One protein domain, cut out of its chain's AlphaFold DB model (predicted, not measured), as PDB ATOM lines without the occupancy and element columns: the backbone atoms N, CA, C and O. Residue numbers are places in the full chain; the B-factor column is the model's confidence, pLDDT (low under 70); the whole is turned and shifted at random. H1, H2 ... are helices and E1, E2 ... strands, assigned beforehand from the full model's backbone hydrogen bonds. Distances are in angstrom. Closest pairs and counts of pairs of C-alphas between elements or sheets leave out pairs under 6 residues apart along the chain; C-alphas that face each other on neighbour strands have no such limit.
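AT A GLANCE: This is residues 18 to 71 of the 73 residues of an uncharacterized protein of marine sediment metagenome (UniProt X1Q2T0). Picture a loose, rod-like shape in which the chain runs back and forth along one long axis: the short helix H1 heads toward one end, the strand E1 runs back from there, a long loop of residues 40 to 52 turns round at the other end, and the long helix H2 returns. H1 and H2 have no contact with each other, and E1 passes between that end and the loop as a single strand. The printed part has 54 residues, with named elements in the order H1, E1, H2; the class is mostly helix, and E1 pairs with no named strand. The whole is loose, with a radius of gyration of the C-alphas of 13.1 A, and spans 39 by 17 by 16 A.

IN THESE COORDINATES: Find C-alpha 22 at (-78.392, 46.592, 19.543); there H1, residues 22 to 30, begins. Go on to E1, residues 34 to 39, 17.0 A from first to last C-alpha. Then look for C-alpha 53 at (-99.301, 37.644, 32.842), where H2, residues 53 to 69, begins; it runs 24.8 A to C-alpha 69 at (-85.656, 44.312, 13.290).

HOW THE PARTS SIT: Look first at Arg 29 of H1 and Ile 35 of E1, whose C-alphas, the closest of the two elements, are 6.7 A apart. Next take Phe 37 of E1 and Ala 67 of H2, again the closest C-alphas, at 6.7 A. H1 and H2 are apart. In H1 and H2 every O i to N i+4 pair is within hydrogen-bond range.

THE WHOLE: The C-alphas farthest apart are those of Lys 31 and Glu 49, at 39.8 A. The link from H1 to E1 is tight, with 3 residues; that from E1 to H2 is long, with 13. The printed part has no cut. Its mean pLDDT is 96.6, and no printed residue is under 70.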
ATOM      1  N   GLU A  18     -81.517  45.755  23.532       97.69
ATOM      2  CA  GLU A  18     -81.877  46.985  22.830       97.69
ATOM      3  C   GLU A  18     -81.017  48.157  23.304       97.69
ATOM      4  O   GLU A  18     -80.366  48.824  22.495       97.69
ATOM      5  N   PHE A  19     -80.970  48.370  24.620       97.56
ATOM      6  CA  PHE A  19     -80.238  49.483  25.217       97.56
ATOM      7  C   PHE A  19     -78.726  49.277  25.232       97.56
ATOM      8  O   PHE A  19     -77.982  50.245  25.073       97.56
ATOM      9  N   SER A  20     -78.255  48.044  25.420       98.19
ATOM     10  CA  SER A  20     -76.829  47.808  25.662       98.19
ATOM     11  C   SER A  20     -76.031  47.597  24.380       98.19
ATOM     12  O   SER A  20     -74.903  48.079  24.269       98.19
ATOM     13  N   VAL A  21     -76.565  46.832  23.420       98.25
ATOM     14  CA  VAL A  21     -75.747  46.264  22.329       98.25
ATOM     15  C   VAL A  21     -76.424  46.230  20.957       98.25
ATOM     16  O   VAL A  21     -75.794  45.834  19.978       98.25
ATOM     17  N   PHE A  22     -77.666  46.686  20.815       98.19
ATOM     18  CA  PHE A  22     -78.392  46.592  19.543       98.19
ATOM     19  C   PHE A  22     -77.654  47.229  18.361       98.19
ATOM     20  O   PHE A  22     -77.606  46.661  17.269       98.19
ATOM     21  N   GLY A  23     -77.001  48.372  18.589       98.31
ATOM     22  CA  GLY A  23     -76.212  49.055  17.563       98.31
ATOM     23  C   GLY A  23     -75.067  48.198  17.012       98.31
ATOM     24  O   GLY A  23     -74.886  48.123  15.797       98.31
ATOM     25  N   ILE A  24     -74.321  47.498  17.878       98.25
ATOM     26  CA  ILE A  24     -73.230  46.629  17.418       98.25
ATOM     27  C   ILE A  24     -73.778  45.374  16.728       98.25
ATOM     28  O   ILE A  24     -73.236  44.962  15.705       98.25
ATOM     29  N   LEU A  25     -74.892  44.814  17.208       98.50
ATOM     30  CA  LEU A  25     -75.540  43.660  16.576       98.50
ATOM     31  C   LEU A  25     -76.040  43.992  15.165       98.50
ATOM     32  O   LEU A  25     -75.851  43.193  14.251       98.50
ATOM     33  N   ASN A  26     -76.582  45.194  14.958       98.31
ATOM     34  CA  ASN A  26     -76.976  45.683  13.637       98.31
ATOM     35  C   ASN A  26     -75.778  45.745  12.671       98.31
ATOM     36  O   ASN A  26     -75.861  45.245  11.552       98.31
ATOM     37  N   LEU A  27     -74.638  46.283  13.118       98.12
ATOM     38  CA  LEU A  27     -73.411  46.330  12.310       98.12
ATOM     39  C   LEU A  27     -72.851  44.935  11.997       98.12
ATOM     40  O   LEU A  27     -72.250  44.729  10.945       98.12
ATOM     41  N   LEU A  28     -73.006  43.978  12.914       97.50
ATOM     42  CA  LEU A  28     -72.564  42.597  12.717       97.50
ATOM     43  C   LEU A  28     -73.487  41.849  11.746       97.50
ATOM     44  O   LEU A  28     -72.987  41.138  10.873       97.50
ATOM     45  N   ARG A  29     -74.803  42.078  11.819       97.31
ATOM     46  CA  ARG A  29     -75.771  41.604  10.821       97.31
ATOM     47  C   ARG A  29     -75.429  42.128   9.427       97.31
ATOM     48  O   ARG A  29     -75.380  41.347   8.484       97.31
ATOM     49  N   ASP A  30     -75.117  43.418   9.295       96.75
ATOM     50  CA  ASP A  30     -74.759  44.033   8.003       96.75
ATOM     51  C   ASP A  30     -73.460  43.459   7.409       96.75
ATOM     52  O   ASP A  30     -73.244  43.506   6.200       96.75
ATOM     53  N   LYS A  31     -72.606  42.855   8.245       96.62
ATOM     54  CA  LYS A  31     -71.415  42.101   7.820       96.62
ATOM     55  C   LYS A  31     -71.705  40.637   7.462       96.62
ATOM     56  O   LYS A  31     -70.773  39.902   7.143       96.62
ATOM     57  N   GLY A  32     -72.968  40.214   7.498       96.69
ATOM     58  CA  GLY A  32     -73.413  38.868   7.140       96.69
ATOM     59  C   GLY A  32     -73.381  37.856   8.286       96.69
ATOM     60  O   GLY A  32     -73.394  36.659   8.018       96.69
ATOM     61  N   HIS A  33     -73.302  38.295   9.547       97.69
ATOM     62  CA  HIS A  33     -73.400  37.397  10.704       97.69
ATOM     63  C   HIS A  33     -74.861  37.114  11.083       97.69
ATOM     64  O   HIS A  33     -75.724  37.981  10.947       97.69
ATOM     65  N   SER A  34     -75.118  35.916  11.609       98.12
ATOM     66  CA  SER A  34     -76.421  35.535  12.165       98.12
ATOM     67  C   SER A  34     -76.526  36.015  13.606       98.12
ATOM     68  O   SER A  34     -75.588  35.842  14.389       98.12
ATOM     69  N   ILE A  35     -77.664  36.601  13.965       98.62
ATOM     70  CA  ILE A  35     -77.905  37.166  15.294       98.62
ATOM     71  C   ILE A  35     -79.010  36.367  15.992       98.62
ATOM     72  O   ILE A  35     -80.020  36.033  15.379       98.62
ATOM     73  N   HIS A  36     -78.828  36.089  17.279       98.31
ATOM     74  CA  HIS A  36     -79.806  35.410  18.128       98.31
ATOM     75  C   HIS A  36     -79.939  36.142  19.453       98.31
ATOM     76  O   HIS A  36     -78.934  36.583  20.024       98.31
ATOM     77  N   PHE A  37     -81.169  36.286  19.936       98.38
ATOM     78  CA  PHE A  37     -81.451  36.965  21.195       98.38
ATOM     79  C   PHE A  37     -81.865  35.945  22.249       98.38
ATOM     80  O   PHE A  37     -82.607  35.004  21.986       98.38
ATOM     81  N   VAL A  38     -81.394  36.148  23.474       98.06
ATOM     82  CA  VAL A  38     -81.767  35.336  24.627       98.06
ATOM     83  C   VAL A  38     -82.098  36.275  25.778       98.06
ATOM     84  O   VAL A  38     -81.216  36.917  26.341       98.06
ATOM     85  N   THR A  39     -83.375  36.348  26.141       97.00
ATOM     86  CA  THR A  39     -83.857  37.075  27.322       97.00
ATOM     87  C   THR A  39     -84.160  36.083  28.437       97.00
ATOM     88  O   THR A  39     -84.969  35.173  28.251       97.00
ATOM     89  N   MET A  40     -83.510  36.230  29.591       98.00
ATOM     90  CA  MET A  40     -83.591  35.238  30.675       98.00
ATOM     91  C   MET A  40     -84.880  35.313  31.490       98.00
ATOM     92  O   MET A  40     -85.290  34.321  32.089       98.00
ATOM     93  N   THR A  41     -85.530  36.472  31.515       97.19
ATOM     94  CA  THR A  41     -86.771  36.702  32.252       97.19
ATOM     95  C   THR A  41     -87.795  37.405  31.368       97.19
ATOM     96  O   THR A  41     -87.455  37.984  30.339       97.19
ATOM     97  N   ALA A  42     -89.062  37.381  31.783       96.38
ATOM     98  CA  ALA A  42     -90.132  38.102  31.097       96.38
ATOM     99  C   ALA A  42     -90.215  39.592  31.491       96.38
ATOM    100  O   ALA A  42     -91.003  40.333  30.911       96.38
ATOM    101  N   GLY A  43     -89.434  40.041  32.486       95.75
ATOM    102  CA  GLY A  43     -89.418  41.443  32.914       95.75
ATOM    103  C   GLY A  43     -90.741  41.955  33.510       95.75
ATOM    104  O   GLY A  43     -91.063  43.139  33.420       95.75
ATOM    105  N   ASN A  44     -91.528  41.081  34.129       94.69
ATOM    106  CA  ASN A  44     -92.905  41.356  34.556       94.69
ATOM    107  C   ASN A  44     -93.064  42.290  35.771       94.69
ATOM    108  O   ASN A  44     -94.185  42.638  36.127       94.69
ATOM    109  N   VAL A  45     -91.960  42.711  36.387       94.38
ATOM    110  CA  VAL A  45     -91.933  43.701  37.481       94.38
ATOM    111  C   VAL A  45     -91.457  45.086  37.024       94.38
ATOM    112  O   VAL A  45     -91.347  45.997  37.836       94.38
ATOM    113  N   GLY A  46     -91.152  45.250  35.731       90.88
ATOM    114  CA  GLY A  46     -90.634  46.503  35.167       90.88
ATOM    115  C   GLY A  46     -91.705  47.528  34.784       90.88
ATOM    116  O   GLY A  46     -91.360  48.611  34.323       90.88
ATOM    117  N   CYS A  47     -92.988  47.199  34.948       91.38
ATOM    118  CA  CYS A  47     -94.106  48.070  34.597       91.38
ATOM    119  C   CYS A  47     -95.008  48.299  35.821       91.38
ATOM    120  O   CYS A  47     -95.328  47.322  36.501       91.38
ATOM    121  N   PRO A  48     -95.434  49.546  36.103       91.31
ATOM    122  CA  PRO A  48     -96.385  49.832  37.175       91.31
ATOM    123  C   PRO A  48     -97.831  49.426  36.879       91.31
ATOM    124  O   PRO A  48     -98.619  49.451  37.804       91.31
ATOM    125  N   GLU A  49     -98.204  49.179  35.623       91.50
ATOM    126  CA  GLU A  49     -99.511  48.670  35.178       91.50
ATOM    127  C   GLU A  49     -99.453  48.514  33.645       91.50
ATOM    128  O   GLU A  49     -98.998  49.444  32.974       91.50
ATOM    129  N   PRO A  50     -99.921  47.401  33.050       91.31
ATOM    130  CA  PRO A  50    -100.519  46.215  33.675       91.31
ATOM    131  C   PRO A  50     -99.485  45.319  34.395       91.31
ATOM    132  O   PRO A  50     -98.282  45.542  34.293       91.31
ATOM    133  N   PHE A  51     -99.948  44.296  35.126       91.31
ATOM    134  CA  PHE A  51     -99.106  43.415  35.955       91.31
ATOM    135  C   PHE A  51     -99.272  41.925  35.625       91.31
ATOM    136  O   PHE A  51    -100.228  41.504  34.979       91.31
ATOM    137  N   GLY A  52     -98.339  41.102  36.115       91.50
ATOM    138  CA  GLY A  52     -98.414  39.646  36.000       91.50
ATOM    139  C   GLY A  52     -98.375  39.166  34.547       91.50
ATOM    140  O   GLY A  52     -97.513  39.572  33.773       91.50
ATOM    141  N   LYS A  53     -99.303  38.283  34.169       94.69
ATOM    142  CA  LYS A  53     -99.301  37.644  32.842       94.69
ATOM    143  C   LYS A  53     -99.548  38.616  31.688       94.69
ATOM    144  O   LYS A  53     -99.048  38.370  30.592       94.69
ATOM    145  N   ASP A  54    -100.250  39.717  31.938       96.00
ATOM    146  CA  ASP A  54    -100.556  40.705  30.903       96.00
ATOM    147  C   ASP A  54     -99.287  41.437  30.456       96.00
ATOM    148  O   ASP A  54     -98.992  41.502  29.262       96.00
ATOM    149  N   ILE A  55     -98.473  41.905  31.409       97.12
ATOM    150  CA  ILE A  55     -97.199  42.553  31.080       97.12
ATOM    151  C   ILE A  55     -96.174  41.563  30.516       97.12
ATOM    152  O   ILE A  55     -95.420  41.930  29.622       97.12
ATOM    153  N   GLU A  56     -96.175  40.297  30.951       97.00
ATOM    154  CA  GLU A  56     -95.329  39.252  30.347       97.00
ATOM    155  C   GLU A  56     -95.614  39.087  28.846       97.00
ATOM    156  O   GLU A  56     -94.683  39.036  28.042       97.00
ATOM    157  N   ALA A  57     -96.893  39.029  28.457       97.31
ATOM    158  CA  ALA A  57     -97.299  38.871  27.060       97.31
ATOM    159  C   ALA A  57     -96.947  40.098  26.203       97.31
ATOM    160  O   ALA A  57     -96.513  39.948  25.053       97.31
ATOM    161  N   ILE A  58     -97.099  41.298  26.771       97.62
ATOM    162  CA  ILE A  58     -96.708  42.556  26.127       97.62
ATOM    163  C   ILE A  58     -95.193  42.568  25.909       97.62
ATOM    164  O   ILE A  58     -94.750  42.643  24.764       97.62
ATOM    165  N   ARG A  59     -94.399  42.376  26.969       97.75
ATOM    166  CA  ARG A  59     -92.930  42.416  26.892       97.75
ATOM    167  C   ARG A  59     -92.345  41.321  26.006       97.75
ATOM    168  O   ARG A  59     -91.362  41.552  25.308       97.75
ATOM    169  N   TYR A  60     -92.959  40.140  25.974       97.19
ATOM    170  CA  TYR A  60     -92.580  39.093  25.023       97.19
ATOM    171  C   TYR A  60     -92.810  39.533  23.571       97.19
ATOM    172  O   TYR A  60     -91.957  39.322  22.707       97.19
ATOM    173  N   SER A  61     -93.953  40.167  23.294       97.75
ATOM    174  CA  SER A  61     -94.276  40.679  21.960       97.75
ATOM    175  C   SER A  61     -93.332  41.809  21.543       97.75
ATOM    176  O   SER A  61     -92.894  41.842  20.394       97.75
ATOM    177  N   GLU A  62     -92.964  42.685  22.479       97.38
ATOM    178  CA  GLU A  62     -91.978  43.753  22.278       97.38
ATOM    179  C   GLU A  62     -90.585  43.191  21.969       97.38
ATOM    180  O   GLU A  62     -90.003  43.550  20.942       97.38
ATOM    181  N   ALA A  63     -90.078  42.249  22.777       97.31
ATOM    182  CA  ALA A  63     -88.796  41.583  22.520       97.31
ATOM    183  C   ALA A  63     -88.779  40.881  21.158       97.31
ATOM    184  O   ALA A  63     -87.822  41.014  20.394       97.31
ATOM    185  N   LYS A  64     -89.859  40.174  20.809       97.94
ATOM    186  CA  LYS A  64     -89.983  39.520  19.503       97.94
ATOM    187  C   LYS A  64     -89.970  40.533  18.358       97.94
ATOM    188  O   LYS A  64     -89.289  40.312  17.357       97.94
ATOM    189  N   ALA A  65     -90.698  41.641  18.493       98.19
ATOM    190  CA  ALA A  65     -90.721  42.704  17.492       98.19
ATOM    191  C   ALA A  65     -89.345  43.367  17.331       98.19
ATOM    192  O   ALA A  65     -88.961  43.709  16.211       98.19
ATOM    193  N   SER A  66     -88.591  43.515  18.422       97.38
ATOM    194  CA  SER A  66     -87.219  44.019  18.398       97.38
ATOM    195  C   SER A  66     -86.257  43.059  17.692       97.38
ATOM    196  O   SER A  66     -85.581  43.459  16.742       97.38
ATOM    197  N   ALA A  67     -86.260  41.770  18.051       97.81
ATOM    198  CA  ALA A  67     -85.435  40.751  17.397       97.81
ATOM    199  C   ALA A  67     -85.682  40.700  15.876       97.81
ATOM    200  O   ALA A  67     -84.741  40.655  15.077       97.81
ATOM    201  N   GLN A  68     -86.946  40.829  15.451       98.06
ATOM    202  CA  GLN A  68     -87.326  40.894  14.036       98.06
ATOM    203  C   GLN A  68     -86.688  42.066  13.277       98.06
ATOM    204  O   GLN A  68     -86.429  41.935  12.081       98.06
ATOM    205  N   LYS A  69     -86.372  43.194  13.934       97.94
ATOM    206  CA  LYS A  69     -85.656  44.312  13.290       97.94
ATOM    207  C   LYS A  69     -84.239  43.931  12.859       97.94
ATOM    208  O   LYS A  69     -83.696  44.552  11.945       97.94
ATOM    209  N   LEU A  70     -83.642  42.918  13.486       97.62
ATOM    210  CA  LEU A  70     -82.336  42.376  13.109       97.62
ATOM    211  C   LEU A  70     -82.424  41.048  12.350       97.62
ATOM    212  O   LEU A  70     -81.384  40.446  12.097       97.62
ATOM    213  N   SER A  71     -83.629  40.591  11.989       97.56
ATOM    214  CA  SER A  71     -83.860  39.215  11.526       97.56
ATOM    215  C   SER A  71     -83.269  38.174  12.486       97.56
ATOM    216  O   SER A  71     -82.850  37.098  12.059       97.56
TER     217      SER A  71